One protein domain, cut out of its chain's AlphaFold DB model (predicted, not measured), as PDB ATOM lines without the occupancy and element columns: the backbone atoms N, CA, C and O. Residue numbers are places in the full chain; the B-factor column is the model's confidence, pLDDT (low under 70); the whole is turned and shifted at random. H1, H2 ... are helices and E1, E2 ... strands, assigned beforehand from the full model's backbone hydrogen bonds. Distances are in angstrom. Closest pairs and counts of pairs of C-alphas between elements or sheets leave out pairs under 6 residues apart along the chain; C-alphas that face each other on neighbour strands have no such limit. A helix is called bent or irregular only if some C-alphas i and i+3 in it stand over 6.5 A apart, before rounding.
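AT A GLANCE: This is residues 15 to 125 of the 127 residues of an uncharacterized protein of Angiostrongylus cantonensis (UniProt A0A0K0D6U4). What would a first look show? Two helices, the long H2 and the shorter H3, lie side by side and run the same way; H1 packs on the earlier part of H2, strand E1 lies beside H2, and H6 runs alongside H3 at a looser distance. Away from them, reached by the long unnamed stretch of residues 79 to 90, H4 and H5 form a small separate part, apart from the other named elements. What is printed, and in which order? The printed part has 111 residues with six named helices and one named strand, in the order H1, H2, E1, H3, H4, H5, H6, and its class is mostly helix. How wide is it? It is compact, with a radius of gyration of the C-alphas of 15.1 A, and its C-alphas span 41 by 41 by 24 A along the three main axes.

IN THESE COORDINATES: Where is the longest helix? H2 holds residues 32 to 51, 29.5 A from C-alpha 32 at (168.417, 118.515, 165.223) to C-alpha 51 at (181.971, 125.413, 139.910). It is irregular, with C-alphas 33 and 36 7.3 A apart. What stands before and after it? H1, residues 18 to 22, is neither bent nor irregular, but only just: C-alphas 18 and 21 are 6.0 A apart. After H2 come the strand E1, residues 57 to 59, and H3, residues 66 to 78, which is 18.1 A long. What follows H3? H4, residues 91 to 94, is irregular, with C-alphas 91 and 94 7.0 A apart, and H5 holds residues 96 to 102. H6, residues 112 to 125, is 21.3 A long and ends with C-alpha 125 at (170.586, 143.369, 147.201).

HOW THE PARTS SIT: What touches H2? H3 touches it the same way at a shallow tilt of 19 degrees, with residues 43 to 50 of H2 and 71 to 76 of H3 alone; the closest C-alphas, of Arg 47 and His 75, are 5.9 A apart. H1 touches H2 at residues 35 to 42 of H2 alone, and the closest C-alphas, of Thr 18 and Arg 39, are 5.5 A apart. Does E1 have a partner? It pairs with no named strand, but its residues 58 to 59 are paired with residues 15 to 16, parallel; its closest C-alpha to H2 is that of Val 57, 6.9 A from that of Val 46. Where do H6, H4 and H5 stand? H6 is close to H3 but not clearly touching, the same way at a shallow tilt of 19 degrees, with the closest C-alphas, of Ile 66 and Arg 118, 7.3 A apart. H4 and H5 only just touch, and only at the corner by their link, with 3 pairs of C-alphas within 8 A, the closest those of Trp 92 and Glu 98 at 4.9 A. How do the helix backbones run? In H5 every O i to N i+4 pair is within hydrogen-bond range; in H2 it is 14 of 16, in H3 7 of 9, and H4 is too short for such a pair. In H1 it is 0 of 1, beside 2 of 2 O i to N i+3 pairs, and in H6 2 of 10, beside 6 of 11.

THE WHOLE: How far does it reach? The two C-alphas farthest apart, of Asn 25 and Asn 124, are 42.5 A apart. Is it unbroken? The printed part has no cut, and the link from H3 to H4, 12 residues, is long. Where is confidence low? The mean pLDDT of the printed part is 74.5, and 42 residues are under 70, namely residues 62 to 65 and 88 to 125; the mean of H6 is 39.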
ATOM      1  N   VAL A  15     168.240 120.698 142.096       88.56
ATOM      2  CA  VAL A  15     167.572 121.196 143.309       88.56
ATOM      3  C   VAL A  15     168.254 120.590 144.518       88.56
ATOM      4  O   VAL A  15     168.493 119.384 144.564       88.56
ATOM      5  N   TYR A  16     168.542 121.435 145.497       90.31
ATOM      6  CA  TYR A  16     169.213 121.057 146.723       90.31
ATOM      7  C   TYR A  16     168.440 121.562 147.941       90.31
ATOM      8  O   TYR A  16     168.287 122.766 148.126       90.31
ATOM      9  N   SER A  17     168.015 120.640 148.806       88.94
ATOM     10  CA  SER A  17     167.445 120.934 150.125       88.94
ATOM     11  C   SER A  17     168.283 120.330 151.253       88.94
ATOM     12  O   SER A  17     168.761 119.199 151.135       88.94
ATOM     13  N   THR A  18     168.459 121.029 152.378       88.44
ATOM     14  CA  THR A  18     169.175 120.461 153.538       88.44
ATOM     15  C   THR A  18     168.519 119.161 154.022       88.44
ATOM     16  O   THR A  18     169.204 118.246 154.487       88.44
ATOM     17  N   ASP A  19     167.208 119.043 153.845       86.44
ATOM     18  CA  ASP A  19     166.429 117.872 154.224       86.44
ATOM     19  C   ASP A  19     166.723 116.612 153.405       86.44
ATOM     20  O   ASP A  19     166.476 115.506 153.894       86.44
ATOM     21  N   ASP A  20     167.352 116.732 152.230       90.19
ATOM     22  CA  ASP A  20     167.832 115.571 151.466       90.19
ATOM     23  C   ASP A  20     168.756 114.689 152.318       90.19
ATOM     24  O   ASP A  20     168.794 113.468 152.167       90.19
ATOM     25  N   PHE A  21     169.497 115.296 153.251       91.38
ATOM     26  CA  PHE A  21     170.396 114.568 154.139       91.38
ATOM     27  C   PHE A  21     169.695 113.877 155.320       91.38
ATOM     28  O   PHE A  21     170.320 113.043 155.985       91.38
ATOM     29  N   PHE A  22     168.429 114.208 155.583       88.50
ATOM     30  CA  PHE A  22     167.590 113.553 156.588       88.50
ATOM     31  C   PHE A  22     166.758 112.406 156.004       88.50
ATOM     32  O   PHE A  22     166.151 111.646 156.759       88.50
ATOM     33  N   MET A  23     166.770 112.219 154.683       90.12
ATOM     34  CA  MET A  23     166.143 111.072 154.033       90.12
ATOM     35  C   MET A  23     167.000 109.812 154.204       90.12
ATOM     36  O   MET A  23     168.171 109.767 153.825       90.12
ATOM     37  N   ARG A  24     166.410 108.750 154.756       88.25
ATOM     38  CA  ARG A  24     167.034 107.428 154.918       88.25
ATOM     39  C   ARG A  24     166.070 106.353 154.446       88.25
ATOM     40  O   ARG A  24     164.991 106.208 155.007       88.25
ATOM     41  N   ASN A  25     166.458 105.598 153.419       90.12
ATOM     42  CA  ASN A  25     165.622 104.554 152.809       90.12
ATOM     43  C   ASN A  25     164.212 105.059 152.430       90.12
ATOM     44  O   ASN A  25     163.221 104.375 152.655       90.12
ATOM     45  N   GLY A  26     164.119 106.290 151.911       86.88
ATOM     46  CA  GLY A  26     162.844 106.921 151.542       86.88
ATOM     47  C   GLY A  26     162.027 107.481 152.712       86.88
ATOM     48  O   GLY A  26     160.990 108.090 152.475       86.88
ATOM     49  N   LEU A  27     162.495 107.332 153.953       84.94
ATOM     50  CA  LEU A  27     161.839 107.856 155.149       84.94
ATOM     51  C   LEU A  27     162.574 109.086 155.679       84.94
ATOM     52  O   LEU A  27     163.801 109.081 155.806       84.94
ATOM     53  N   TYR A  28     161.822 110.127 156.025       85.56
ATOM     54  CA  TYR A  28     162.366 111.331 156.645       85.56
ATOM     55  C   TYR A  28     162.693 111.076 158.123       85.56
ATOM     56  O   TYR A  28     161.844 110.610 158.882       85.56
ATOM     57  N   GLN A  29     163.930 111.362 158.534       87.62
ATOM     58  CA  GLN A  29     164.424 111.153 159.900       87.62
ATOM     59  C   GLN A  29     165.189 112.385 160.393       87.62
ATOM     60  O   GLN A  29     166.424 112.427 160.350       87.62
ATOM     61  N   PHE A  30     164.452 113.385 160.876       85.25
ATOM     62  CA  PHE A  30     165.040 114.617 161.396       85.25
ATOM     63  C   PHE A  30     165.871 114.379 162.660       85.25
ATOM     64  O   PHE A  30     165.452 113.675 163.576       85.25
ATOM     65  N   GLN A  31     167.054 114.992 162.697       86.62
ATOM     66  CA  GLN A  31     168.009 114.931 163.806       86.62
ATOM     67  C   GLN A  31     168.577 116.342 164.030       86.62
ATOM     68  O   GLN A  31     169.477 116.749 163.280       86.62
ATOM     69  N   PRO A  32     168.046 117.115 165.003       83.81
ATOM     70  CA  PRO A  32     168.417 118.515 165.223       83.81
ATOM     71  C   PRO A  32     169.929 118.724 165.362       83.81
ATOM     72  O   PRO A  32     170.503 119.645 164.779       83.81
ATOM     73  N   GLU A  33     170.609 117.807 166.048       90.69
ATOM     74  CA  GLU A  33     172.050 117.831 166.290       90.69
ATOM     75  C   GLU A  33     172.890 117.720 165.007       90.69
ATOM     76  O   GLU A  33     174.076 118.057 164.990       90.69
ATOM     77  N   LYS A  34     172.284 117.267 163.901       90.31
ATOM     78  CA  LYS A  34     172.937 117.152 162.591       90.31
ATOM     79  C   LYS A  34     172.591 118.291 161.642       90.31
ATOM     80  O   LYS A  34     173.225 118.390 160.591       90.31
ATOM     81  N   LEU A  35     171.641 119.157 161.993       88.38
ATOM     82  CA  LEU A  35     171.129 120.201 161.106       88.38
ATOM     83  C   LEU A  35     172.236 121.122 160.592       88.38
ATOM     84  O   LEU A  35     172.389 121.287 159.387       88.38
ATOM     85  N   GLU A  36     173.071 121.649 161.484       88.94
ATOM     86  CA  GLU A  36     174.177 122.535 161.100       88.94
ATOM     87  C   GLU A  36     175.194 121.830 160.186       88.94
ATOM     88  O   GLU A  36     175.663 122.382 159.189       88.94
ATOM     89  N   LYS A  37     175.496 120.560 160.475       93.75
ATOM     90  CA  LYS A  37     176.374 119.739 159.633       93.75
ATOM     91  C   LYS A  37     175.773 119.534 158.241       93.75
ATOM     92  O   LYS A  37     176.506 119.583 157.253       93.75
ATOM     93  N   HIS A  38     174.471 119.289 158.155       93.88
ATOM     94  CA  HIS A  38     173.774 119.092 156.889       93.88
ATOM     95  C   HIS A  38     173.648 120.392 156.090       93.88
ATOM     96  O   HIS A  38     173.923 120.360 154.892       93.88
ATOM     97  N   ARG A  39     173.410 121.542 156.737       90.56
ATOM     98  CA  ARG A  39     173.465 122.863 156.084       90.56
ATOM     99  C   ARG A  39     174.827 123.119 155.442       90.56
ATOM    100  O   ARG A  39     174.896 123.480 154.273       90.56
ATOM    101  N   ARG A  40     175.930 122.857 156.158       93.50
ATOM    102  CA  ARG A  40     177.290 123.011 155.597       93.50
ATOM    103  C   ARG A  40     177.518 122.122 154.381       93.50
ATOM    104  O   ARG A  40     178.080 122.574 153.390       93.50
ATOM    105  N   LYS A  41     177.056 120.870 154.429       95.75
ATOM    106  CA  LYS A  41     177.100 119.979 153.260       95.75
ATOM    107  C   LYS A  41     176.259 120.520 152.102       95.75
ATOM    108  O   LYS A  41     176.696 120.409 150.961       95.75
ATOM    109  N   ASN A  42     175.099 121.112 152.393       94.00
ATOM    110  CA  ASN A  42     174.237 121.710 151.379       94.00
ATOM    111  C   ASN A  42     174.930 122.886 150.668       94.00
ATOM    112  O   ASN A  42     174.992 122.918 149.442       94.00
ATOM    113  N   ILE A  43     175.553 123.785 151.435       93.62
ATOM    114  CA  ILE A  43     176.351 124.907 150.913       93.62
ATOM    115  C   ILE A  43     177.472 124.411 149.996       93.62
ATOM    116  O   ILE A  43     177.635 124.924 148.889       93.62
ATOM    117  N   LEU A  44     178.213 123.383 150.418       96.12
ATOM    118  CA  LEU A  44     179.312 122.837 149.621       96.12
ATOM    119  C   LEU A  44     178.833 122.237 148.293       96.12
ATOM    120  O   LEU A  44     179.437 122.528 147.266       96.12
ATOM    121  N   ARG A  45     177.733 121.474 148.266       95.88
ATOM    122  CA  ARG A  45     177.234 120.916 146.993       95.88
ATOM    123  C   ARG A  45     176.635 121.973 146.060       95.88
ATOM    124  O   ARG A  45     176.749 121.827 144.847       95.88
ATOM    125  N   VAL A  46     176.046 123.046 146.601       94.56
ATOM    126  CA  VAL A  46     175.600 124.208 145.806       94.56
ATOM    127  C   VAL A  46     176.804 124.884 145.156       94.56
ATOM    128  O   VAL A  46     176.811 125.088 143.944       94.56
ATOM    129  N   ARG A  47     177.853 125.154 145.942       96.12
ATOM    130  CA  ARG A  47     179.121 125.691 145.441       96.12
ATOM    131  C   ARG A  47     179.710 124.805 144.346       96.12
ATOM    132  O   ARG A  47     180.099 125.311 143.300       96.12
ATOM    133  N   ASP A  48     179.779 123.500 144.576       97.25
ATOM    134  CA  ASP A  48     180.385 122.569 143.624       97.25
ATOM    135  C   ASP A  48     179.563 122.477 142.326       97.25
ATOM    136  O   ASP A  48     180.137 122.407 141.243       97.25
ATOM    137  N   ALA A  49     178.230 122.571 142.392       94.88
ATOM    138  CA  ALA A  49     177.390 122.678 141.196       94.88
ATOM    139  C   ALA A  49     177.665 123.961 140.395       94.88
ATOM    140  O   ALA A  49     177.733 123.903 139.169       94.88
ATOM    141  N   MET A  50     177.878 125.091 141.076       95.12
ATOM    142  CA  MET A  50     178.256 126.350 140.425       95.12
ATOM    143  C   MET A  50     179.648 126.271 139.783       95.12
ATOM    144  O   MET A  50     179.827 126.701 138.649       95.12
ATOM    145  N   ILE A  51     180.625 125.657 140.463       96.56
ATOM    146  CA  ILE A  51     181.971 125.413 139.910       96.56
ATOM    147  C   ILE A  51     181.895 124.548 138.648       96.56
ATOM    148  O   ILE A  51     182.595 124.811 137.673       96.56
ATOM    149  N   ASN A  52     181.032 123.531 138.657       95.88
ATOM    150  CA  ASN A  52     180.826 122.633 137.523       95.88
ATOM    151  C   ASN A  52     179.975 123.250 136.397       95.88
ATOM    152  O   ASN A  52     179.668 122.558 135.427       95.88
ATOM    153  N   GLY A  53     179.574 124.522 136.508       93.88
ATOM    154  CA  GLY A  53     178.826 125.227 135.468       93.88
ATOM    155  C   GLY A  53     177.394 124.723 135.282       93.88
ATOM    156  O   GLY A  53     176.838 124.844 134.190       93.88
ATOM    157  N   ILE A  54     176.779 124.138 136.318       92.56
ATOM    158  CA  ILE A  54     175.376 123.718 136.251       92.56
ATOM    159  C   ILE A  54     174.504 124.953 136.042       92.56
ATOM    160  O   ILE A  54     174.421 125.807 136.918       92.56
ATOM    161  N   LYS A  55     173.837 125.038 134.889       89.44
ATOM    162  CA  LYS A  55     173.124 126.242 134.430       89.44
ATOM    163  C   LYS A  55     172.109 126.792 135.436       89.44
ATOM    164  O   LYS A  55     171.924 128.001 135.524       89.44
ATOM    165  N   THR A  56     171.436 125.917 136.177       90.50
ATOM    166  CA  THR A  56     170.403 126.313 137.137       90.50
ATOM    167  C   THR A  56     170.572 125.526 138.425       90.50
ATOM    168  O   THR A  56     170.475 124.298 138.423       90.50
ATOM    169  N   VAL A  57     170.813 126.236 139.526       91.50
ATOM    170  CA  VAL A  57     170.948 125.660 140.868       91.50
ATOM    171  C   VAL A  57     169.861 126.252 141.750       91.50
ATOM    172  O   VAL A  57     169.852 127.452 142.008       91.50
ATOM    173  N   VAL A  58     168.938 125.410 142.204       89.69
ATOM    174  CA  VAL A  58     167.826 125.811 143.066       89.69
ATOM    175  C   VAL A  58     168.103 125.338 144.486       89.69
ATOM    176  O   VAL A  58     168.382 124.160 144.711       89.69
ATOM    177  N   VAL A  59     168.006 126.249 145.449       89.25
ATOM    178  CA  VAL A  59     168.146 125.936 146.875       89.25
ATOM    179  C   VAL A  59     166.762 125.963 147.518       89.25
ATOM    180  O   VAL A  59     166.215 127.035 147.756       89.25
ATOM    181  N   ASP A  60     166.195 124.785 147.783       86.00
ATOM    182  CA  ASP A  60     164.879 124.615 148.421       86.00
ATOM    183  C   ASP A  60     165.062 124.442 149.934       86.00
ATOM    184  O   ASP A  60     164.970 123.343 150.484       86.00
ATOM    185  N   ASP A  61     165.426 125.538 150.599       80.31
ATOM    186  CA  ASP A  61     165.557 125.619 152.051       80.31
ATOM    187  C   ASP A  61     164.729 126.788 152.582       80.31
ATOM    188  O   ASP A  61     164.569 127.819 151.931       80.31
ATOM    189  N   THR A  62     164.281 126.665 153.831       68.25
ATOM    190  CA  THR A  62     163.496 127.707 154.510       68.25
ATOM    191  C   THR A  62     164.236 129.035 154.651       68.25
ATOM    192  O   THR A  62     163.594 130.055 154.869       68.25
ATOM    193  N   ASN A  63     165.577 129.032 154.567       68.50
ATOM    194  CA  ASN A  63     166.431 130.226 154.531       68.50
ATOM    195  C   ASN A  63     166.054 131.320 155.548       68.50
ATOM    196  O   ASN A  63     166.243 132.509 155.317       68.50
ATOM    197  N   ILE A  64     165.603 130.885 156.730       63.72
ATOM    198  CA  ILE A  64     164.986 131.735 157.758       63.72
ATOM    199  C   ILE A  64     165.891 132.908 158.160       63.72
ATOM    200  O   ILE A  64     165.397 133.980 158.495       63.72
ATOM    201  N   PHE A  65     167.218 132.730 158.111       69.50
ATOM    202  CA  PHE A  65     168.200 133.747 158.480       69.50
ATOM    203  C   PHE A  65     168.996 134.249 157.269       69.50
ATOM    204  O   PHE A  65     169.529 133.432 156.518       69.50
ATOM    205  N   ILE A  66     169.204 135.575 157.167       70.06
ATOM    206  CA  ILE A  66     170.061 136.214 156.140       70.06
ATOM    207  C   ILE A  66     171.409 135.499 156.008       70.06
ATOM    208  O   ILE A  66     171.847 135.207 154.900       70.06
ATOM    209  N   LYS A  67     172.047 135.160 157.137       75.56
ATOM    210  CA  LYS A  67     173.352 134.484 157.147       75.56
ATOM    211  C   LYS A  67     173.363 133.163 156.370       75.56
ATOM    212  O   LYS A  67     174.414 132.775 155.880       75.56
ATOM    213  N   HIS A  68     172.228 132.465 156.262       79.62
ATOM    214  CA  HIS A  68     172.124 131.241 155.466       79.62
ATOM    215  C   HIS A  68     172.122 131.568 153.968       79.62
ATOM    216  O   HIS A  68     172.849 130.936 153.210       79.62
ATOM    217  N   MET A  69     171.389 132.608 153.558       81.12
ATOM    218  CA  MET A  69     171.343 133.073 152.166       81.12
ATOM    219  C   MET A  69     172.663 133.695 151.703       81.12
ATOM    220  O   MET A  69     173.104 133.426 150.588       81.12
ATOM    221  N   GLN A  70     173.340 134.461 152.566       83.50
ATOM    222  CA  GLN A  70     174.629 135.099 152.263       83.50
ATOM    223  C   GLN A  70     175.695 134.102 151.789       83.50
ATOM    224  O   GLN A  70     176.501 134.438 150.927       83.50
ATOM    225  N   GLN A  71     175.692 132.873 152.317       86.56
ATOM    226  CA  GLN A  71     176.649 131.836 151.909       86.56
ATOM    227  C   GLN A  71     176.431 131.409 150.452       86.56
ATOM    228  O   GLN A  71     177.392 131.245 149.703       86.56
ATOM    229  N   TYR A  72     175.173 131.274 150.030       89.25
ATOM    230  CA  TYR A  72     174.841 130.957 148.642       89.25
ATOM    231  C   TYR A  72     175.102 132.150 147.720       89.25
ATOM    232  O   TYR A  72     175.717 131.976 146.671       89.25
ATOM    233  N   ALA A  73     174.722 133.361 148.142       89.12
ATOM    234  CA  ALA A  73     174.950 134.588 147.379       89.12
ATOM    235  C   ALA A  73     176.444 134.845 147.124       89.12
ATOM    236  O   ALA A  73     176.837 135.179 146.009       89.12
ATOM    237  N   PHE A  74     177.295 134.608 148.127       90.81
ATOM    238  CA  PHE A  74     178.747 134.707 147.975       90.81
ATOM    239  C   PHE A  74     179.277 133.791 146.862       90.81
ATOM    240  O   PHE A  74     180.104 134.209 146.050       90.81
ATOM    241  N   HIS A  75     178.805 132.541 146.808       93.56
ATOM    242  CA  HIS A  75     179.195 131.609 145.754       93.56
ATOM    243  C   HIS A  75     178.617 132.004 144.395       93.56
ATOM    244  O   HIS A  75     179.355 131.979 143.415       93.56
ATOM    245  N   ALA A  76     177.359 132.439 144.340       92.25
ATOM    246  CA  ALA A  76     176.732 132.878 143.099       92.25
ATOM    247  C   ALA A  76     177.508 134.036 142.450       92.25
ATOM    248  O   ALA A  76     177.920 133.920 141.299       92.25
ATOM    249  N   VAL A  77     177.843 135.080 143.217       92.56
ATOM    250  CA  VAL A  77     178.658 136.207 142.728       92.56
ATOM    251  C   VAL A  77     180.042 135.739 142.271       92.56
ATOM    252  O   VAL A  77     180.515 136.134 141.207       92.56
ATOM    253  N   ARG A  78     180.695 134.864 143.047       93.50
ATOM    254  CA  ARG A  78     182.033 134.343 142.722       93.50
ATOM    255  C   ARG A  78     182.068 133.544 141.415       93.50
ATOM    256  O   ARG A  78     183.109 133.526 140.760       93.50
ATOM    257  N   TYR A  79     180.977 132.866 141.075       94.69
ATOM    258  CA  TYR A  79     180.880 131.999 139.898       94.69
ATOM    259  C   TYR A  79     179.951 132.560 138.815       94.69
ATOM    260  O   TYR A  79     179.558 131.817 137.922       94.69
ATOM    261  N   TYR A  80     179.652 133.863 138.862       94.56
ATOM    262  CA  TYR A  80     178.889 134.592 137.841       94.56
ATOM    263  C   TYR A  80     177.458 134.069 137.620       94.56
ATOM    264  O   TYR A  80     176.980 134.000 136.489       94.56
ATOM    265  N   TYR A  81     176.773 133.706 138.704       91.94
ATOM    266  CA  TYR A  81     175.354 133.354 138.703       91.94
ATOM    267  C   TYR A  81     174.493 134.556 139.086       91.94
ATOM    268  O   TYR A  81     174.783 135.247 140.061       91.94
ATOM    269  N   GLU A  82     173.395 134.735 138.360       89.88
ATOM    270  CA  GLU A  82     172.290 135.611 138.757       89.88
ATOM    271  C   GLU A  82     171.506 134.990 139.919       89.88
ATOM    272  O   GLU A  82     171.345 133.763 139.992       89.88
ATOM    273  N   ILE A  83     171.015 135.828 140.835       86.00
ATOM    274  CA  ILE A  83     170.321 135.377 142.041       86.00
ATOM    275  C   ILE A  83     168.849 135.768 141.954       86.00
ATOM    276  O   ILE A  83     168.493 136.940 141.925       86.00
ATOM    277  N   TYR A  84     167.973 134.768 142.018       83.75
ATOM    278  CA  TYR A  84     166.529 134.969 142.089       83.75
ATOM    279  C   TYR A  84     166.014 134.472 143.439       83.75
ATOM    280  O   TYR A  84     166.141 133.290 143.765       83.75
ATOM    281  N   VAL A  85     165.421 135.372 144.225       80.75
ATOM    282  CA  VAL A  85     164.716 135.010 145.461       80.75
ATOM    283  C   VAL A  85     163.248 134.804 145.121       80.75
ATOM    284  O   VAL A  85     162.564 135.736 144.705       80.75
ATOM    285  N   VAL A  86     162.774 133.570 145.281       76.12
ATOM    286  CA  VAL A  86     161.384 133.194 145.015       76.12
ATOM    287  C   VAL A  86     160.717 132.864 146.336       76.12
ATOM    288  O   VAL A  86     161.114 131.924 147.025       76.12
ATOM    289  N   GLU A  87     159.695 133.634 146.687       70.25
ATOM    290  CA  GLU A  87     158.838 133.312 147.820       70.25
ATOM    291  C   GLU A  87     157.699 132.382 147.382       70.25
ATOM    292  O   GLU A  87     157.168 132.542 146.279       70.25
ATOM    293  N   PRO A  88     157.268 131.434 148.231       65.75
ATOM    294  CA  PRO A  88     156.031 130.711 147.987       65.75
ATOM    295  C   PRO A  88     154.833 131.661 147.865       65.75
ATOM    296  O   PRO A  88     154.560 132.492 148.737       65.75
ATOM    297  N   GLU A  89     154.044 131.465 146.814       66.06
ATOM    298  CA  GLU A  89     152.675 131.972 146.687       66.06
ATOM    299  C   GLU A  89     151.729 131.073 147.502       66.06
ATOM    300  O   GLU A  89     150.929 130.313 146.957       66.06
ATOM    301  N   THR A  90     151.866 131.079 148.832       61.44
ATOM    302  CA  THR A  90     151.014 130.279 149.724       61.44
ATOM    303  C   THR A  90     150.203 131.172 150.652       61.44
ATOM    304  O   THR A  90     150.729 132.095 151.268       61.44
ATOM    305  N   SER A  91     148.900 130.901 150.771       61.16
ATOM    306  CA  SER A  91     147.997 131.659 151.650       61.16
ATOM    307  C   SER A  91     148.400 131.556 153.122       61.16
ATOM    308  O   SER A  91     148.292 132.527 153.865       61.16
ATOM    309  N   TRP A  92     148.955 130.405 153.510       58.59
ATOM    310  CA  TRP A  92     149.384 130.102 154.872       58.59
ATOM    311  C   TRP A  92     150.687 130.798 155.297       58.59
ATOM    312  O   TRP A  92     151.054 130.723 156.464       58.59
ATOM    313  N   LYS A  93     151.397 131.508 154.404       58.56
ATOM    314  CA  LYS A  93     152.699 132.126 154.735       58.56
ATOM    315  C   LYS A  93     152.632 133.246 155.776       58.56
ATOM    316  O   LYS A  93     153.655 133.614 156.347       58.56
ATOM    317  N   TYR A  94     151.442 133.793 156.025       59.31
ATOM    318  CA  TYR A  94     151.244 134.935 156.921       59.31
ATOM    319  C   TYR A  94     150.778 134.550 158.332       59.31
ATOM    320  O   TYR A  94     150.838 135.384 159.249       59.31
ATOM    321  N   THR A  95     150.338 133.303 158.535       56.09
ATOM    322  CA  THR A  95     149.818 132.830 159.823       56.09
ATOM    323  C   THR A  95     150.581 131.598 160.297       56.09
ATOM    324  O   THR A  95     150.823 130.638 159.566       56.09
ATOM    325  N   VAL A  96     150.996 131.637 161.561       52.22
ATOM    326  CA  VAL A  96     151.748 130.541 162.176       52.22
ATOM    327  C   VAL A  96     150.853 129.305 162.276       52.22
ATOM    328  O   VAL A  96     151.306 128.190 162.026       52.22
ATOM    329  N   GLU A  97     149.564 129.500 162.566       54.62
ATOM    330  CA  GLU A  97     148.576 128.432 162.682       54.62
ATOM    331  C   GLU A  97     148.349 127.667 161.373       54.62
ATOM    332  O   GLU A  97     148.244 126.440 161.404       54.62
ATOM    333  N   GLU A  98     148.261 128.351 160.228       58.66
ATOM    334  CA  GLU A  98     148.062 127.669 158.944       58.66
ATOM    335  C   GLU A  98     149.360 127.017 158.460       58.66
ATOM    336  O   GLU A  98     149.303 125.895 157.957       58.66
ATOM    337  N   CYS A  99     150.523 127.637 158.710       53.69
ATOM    338  CA  CYS A  99     151.833 126.997 158.547       53.69
ATOM    339  C   CYS A  99     151.886 125.641 159.274       53.69
ATOM    340  O   CYS A  99     152.145 124.624 158.636       53.69
ATOM    341  N   TYR A 100     151.557 125.604 160.574       53.28
ATOM    342  CA  TYR A 100     151.588 124.377 161.388       53.28
ATOM    343  C   TYR A 100     150.671 123.263 160.870       53.28
ATOM    344  O   TYR A 100     150.956 122.083 161.085       53.28
ATOM    345  N   ARG A 101     149.554 123.613 160.221       57.03
ATOM    346  CA  ARG A 101     148.616 122.626 159.661       57.03
ATOM    347  C   ARG A 101     149.130 121.983 158.379       57.03
ATOM    348  O   ARG A 101     148.742 120.854 158.090       57.03
ATOM    349  N   VAL A 102     149.940 122.701 157.606       55.62
ATOM    350  CA  VAL A 102     150.383 122.279 156.270       55.62
ATOM    351  C   VAL A 102     151.786 121.674 156.307       55.62
ATOM    352  O   VAL A 102     152.045 120.697 155.608       55.62
ATOM    353  N   GLU A 103     152.672 122.191 157.159       47.72
ATOM    354  CA  GLU A 103     154.017 121.661 157.380       47.72
ATOM    355  C   GLU A 103     154.364 121.748 158.872       47.72
ATOM    356  O   GLU A 103     154.390 122.843 159.432       47.72
ATOM    357  N   PRO A 104     154.691 120.637 159.553       48.81
ATOM    358  CA  PRO A 104     155.301 120.719 160.867       48.81
ATOM    359  C   PRO A 104     156.829 120.776 160.701       48.81
ATOM    360  O   PRO A 104     157.441 119.754 160.384       48.81
ATOM    361  N   PRO A 105     157.479 121.930 160.941       50.78
ATOM    362  CA  PRO A 105     158.836 121.875 161.474       50.78
ATOM    363  C   PRO A 105     159.044 122.719 162.736       50.78
ATOM    364  O   PRO A 105     158.669 123.884 162.846       50.78
ATOM    365  N   LEU A 106     159.713 122.047 163.671       51.62
ATOM    366  CA  LEU A 106     160.307 122.482 164.929       51.62
ATOM    367  C   LEU A 106     160.987 123.870 164.845       51.62
ATOM    368  O   LEU A 106     161.765 124.119 163.929       51.62
ATOM    369  N   GLU A 107     160.740 124.710 165.863       49.88
ATOM    370  CA  GLU A 107     161.321 126.050 166.141       49.88
ATOM    371  C   GLU A 107     160.642 127.317 165.562       49.88
ATOM    372  O   GLU A 107     161.301 128.339 165.376       49.88
ATOM    373  N   PHE A 108     159.321 127.346 165.353       48.00
ATOM    374  CA  PHE A 108     158.660 128.543 164.787       48.00
ATOM    375  C   PHE A 108     158.111 129.600 165.772       48.00
ATOM    376  O   PHE A 108     157.300 130.432 165.372       48.00
ATOM    377  N   LEU A 109     158.525 129.630 167.047       45.38
ATOM    378  CA  LEU A 109     157.853 130.483 168.049       45.38
ATOM    379  C   LEU A 109     158.476 131.857 168.352       45.38
ATOM    380  O   LEU A 109     157.781 132.673 168.946       45.38
ATOM    381  N   GLU A 110     159.698 132.191 167.922       42.62
ATOM    382  CA  GLU A 110     160.324 133.447 168.403       42.62
ATOM    383  C   GLU A 110     160.587 134.559 167.377       42.62
ATOM    384  O   GLU A 110     160.945 135.658 167.790       42.62
ATOM    385  N   LYS A 111     160.454 134.363 166.054       48.25
ATOM    386  CA  LYS A 111     161.106 135.306 165.106       48.25
ATOM    387  C   LYS A 111     160.275 135.784 163.913       48.25
ATOM    388  O   LYS A 111     160.827 136.034 162.846       48.25
ATOM    389  N   LYS A 112     158.972 136.020 164.109       44.69
ATOM    390  CA  LYS A 112     158.116 136.723 163.123       44.69
ATOM    391  C   LYS A 112     158.623 138.147 162.827       44.69
ATOM    392  O   LYS A 112     158.644 138.574 161.680       44.69
ATOM    393  N   HIS A 113     159.136 138.831 163.850       42.31
ATOM    394  CA  HIS A 113     159.608 140.216 163.759       42.31
ATOM    395  C   HIS A 113     160.918 140.386 162.962       42.31
ATOM    396  O   HIS A 113     161.229 141.475 162.488       42.31
ATOM    397  N   ASP A 114     161.680 139.302 162.800       42.34
ATOM    398  CA  ASP A 114     162.996 139.287 162.152       42.34
ATOM    399  C   ASP A 114     162.881 139.046 160.633       42.34
ATOM    400  O   ASP A 114     163.790 139.376 159.880       42.34
ATOM    401  N   ALA A 115     161.767 138.467 160.166       43.91
ATOM    402  CA  ALA A 115     161.518 138.158 158.755       43.91
ATOM    403  C   ALA A 115     160.974 139.364 157.958       43.91
ATOM    404  O   ALA A 115     161.317 139.535 156.789       43.91
ATOM    405  N   GLU A 116     160.185 140.241 158.589       41.78
ATOM    406  CA  GLU A 116     159.600 141.423 157.928       41.78
ATOM    407  C   GLU A 116     160.639 142.526 157.653       41.78
ATOM    408  O   GLU A 116     160.634 143.128 156.579       41.78
ATOM    409  N   LEU A 117     161.609 142.730 158.554       43.16
ATOM    410  CA  LEU A 117     162.750 143.632 158.327       43.16
ATOM    411  C   LEU A 117     163.713 143.107 157.236       43.16
ATOM    412  O   LEU A 117     164.362 143.895 156.549       43.16
ATOM    413  N   ARG A 118     163.759 141.785 157.005       45.88
ATOM    414  CA  ARG A 118     164.669 141.113 156.051       45.88
ATOM    415  C   ARG A 118     164.324 141.321 154.580       45.88
ATOM    416  O   ARG A 118     165.229 141.414 153.751       45.88
ATOM    417  N   CYS A 119     163.040 141.420 154.248       35.41
ATOM    418  CA  CYS A 119     162.604 141.661 152.870       35.41
ATOM    419  C   CYS A 119     162.967 143.071 152.376       35.41
ATOM    420  O   CYS A 119     163.051 143.296 151.169       35.41
ATOM    421  N   LEU A 120     163.194 144.024 153.287       33.97
ATOM    422  CA  LEU A 120     163.597 145.391 152.950       33.97
ATOM    423  C   LEU A 120     165.102 145.497 152.650       33.97
ATOM    424  O   LEU A 120     165.474 146.212 151.724       33.97
ATOM    425  N   GLU A 121     165.962 144.750 153.352       36.84
ATOM    426  CA  GLU A 121     167.411 144.730 153.075       36.84
ATOM    427  C   GLU A 121     167.757 143.968 151.784       36.84
ATOM    428  O   GLU A 121     168.649 144.380 151.044       36.84
ATOM    429  N   LEU A 122     167.011 142.904 151.455       38.03
ATOM    430  CA  LEU A 122     167.195 142.138 150.214       38.03
ATOM    431  C   LEU A 122     166.713 142.875 148.956       38.03
ATOM    432  O   LEU A 122     167.269 142.651 147.885       38.03
ATOM    433  N   ARG A 123     165.753 143.809 149.059       36.53
ATOM    434  CA  ARG A 123     165.389 144.702 147.935       36.53
ATOM    435  C   ARG A 123     166.539 145.616 147.508       36.53
ATOM    436  O   ARG A 123     166.578 146.027 146.355       36.53
ATOM    437  N   ASN A 124     167.481 145.893 148.408       27.91
ATOM    438  CA  ASN A 124     168.706 146.629 148.094       27.91
ATOM    439  C   ASN A 124     169.850 145.712 147.624       27.91
ATOM    440  O   ASN A 124     170.910 146.205 147.250       27.91
ATOM    441  N   LEU A 125     169.638 144.392 147.639       31.20
ATOM    442  CA  LEU A 125     170.586 143.369 147.201       31.20
ATOM    443  C   LEU A 125     170.048 142.587 145.989       31.20
ATOM    444  O   LEU A 125     170.319 141.398 145.843       31.20
TER     445      LEU A 125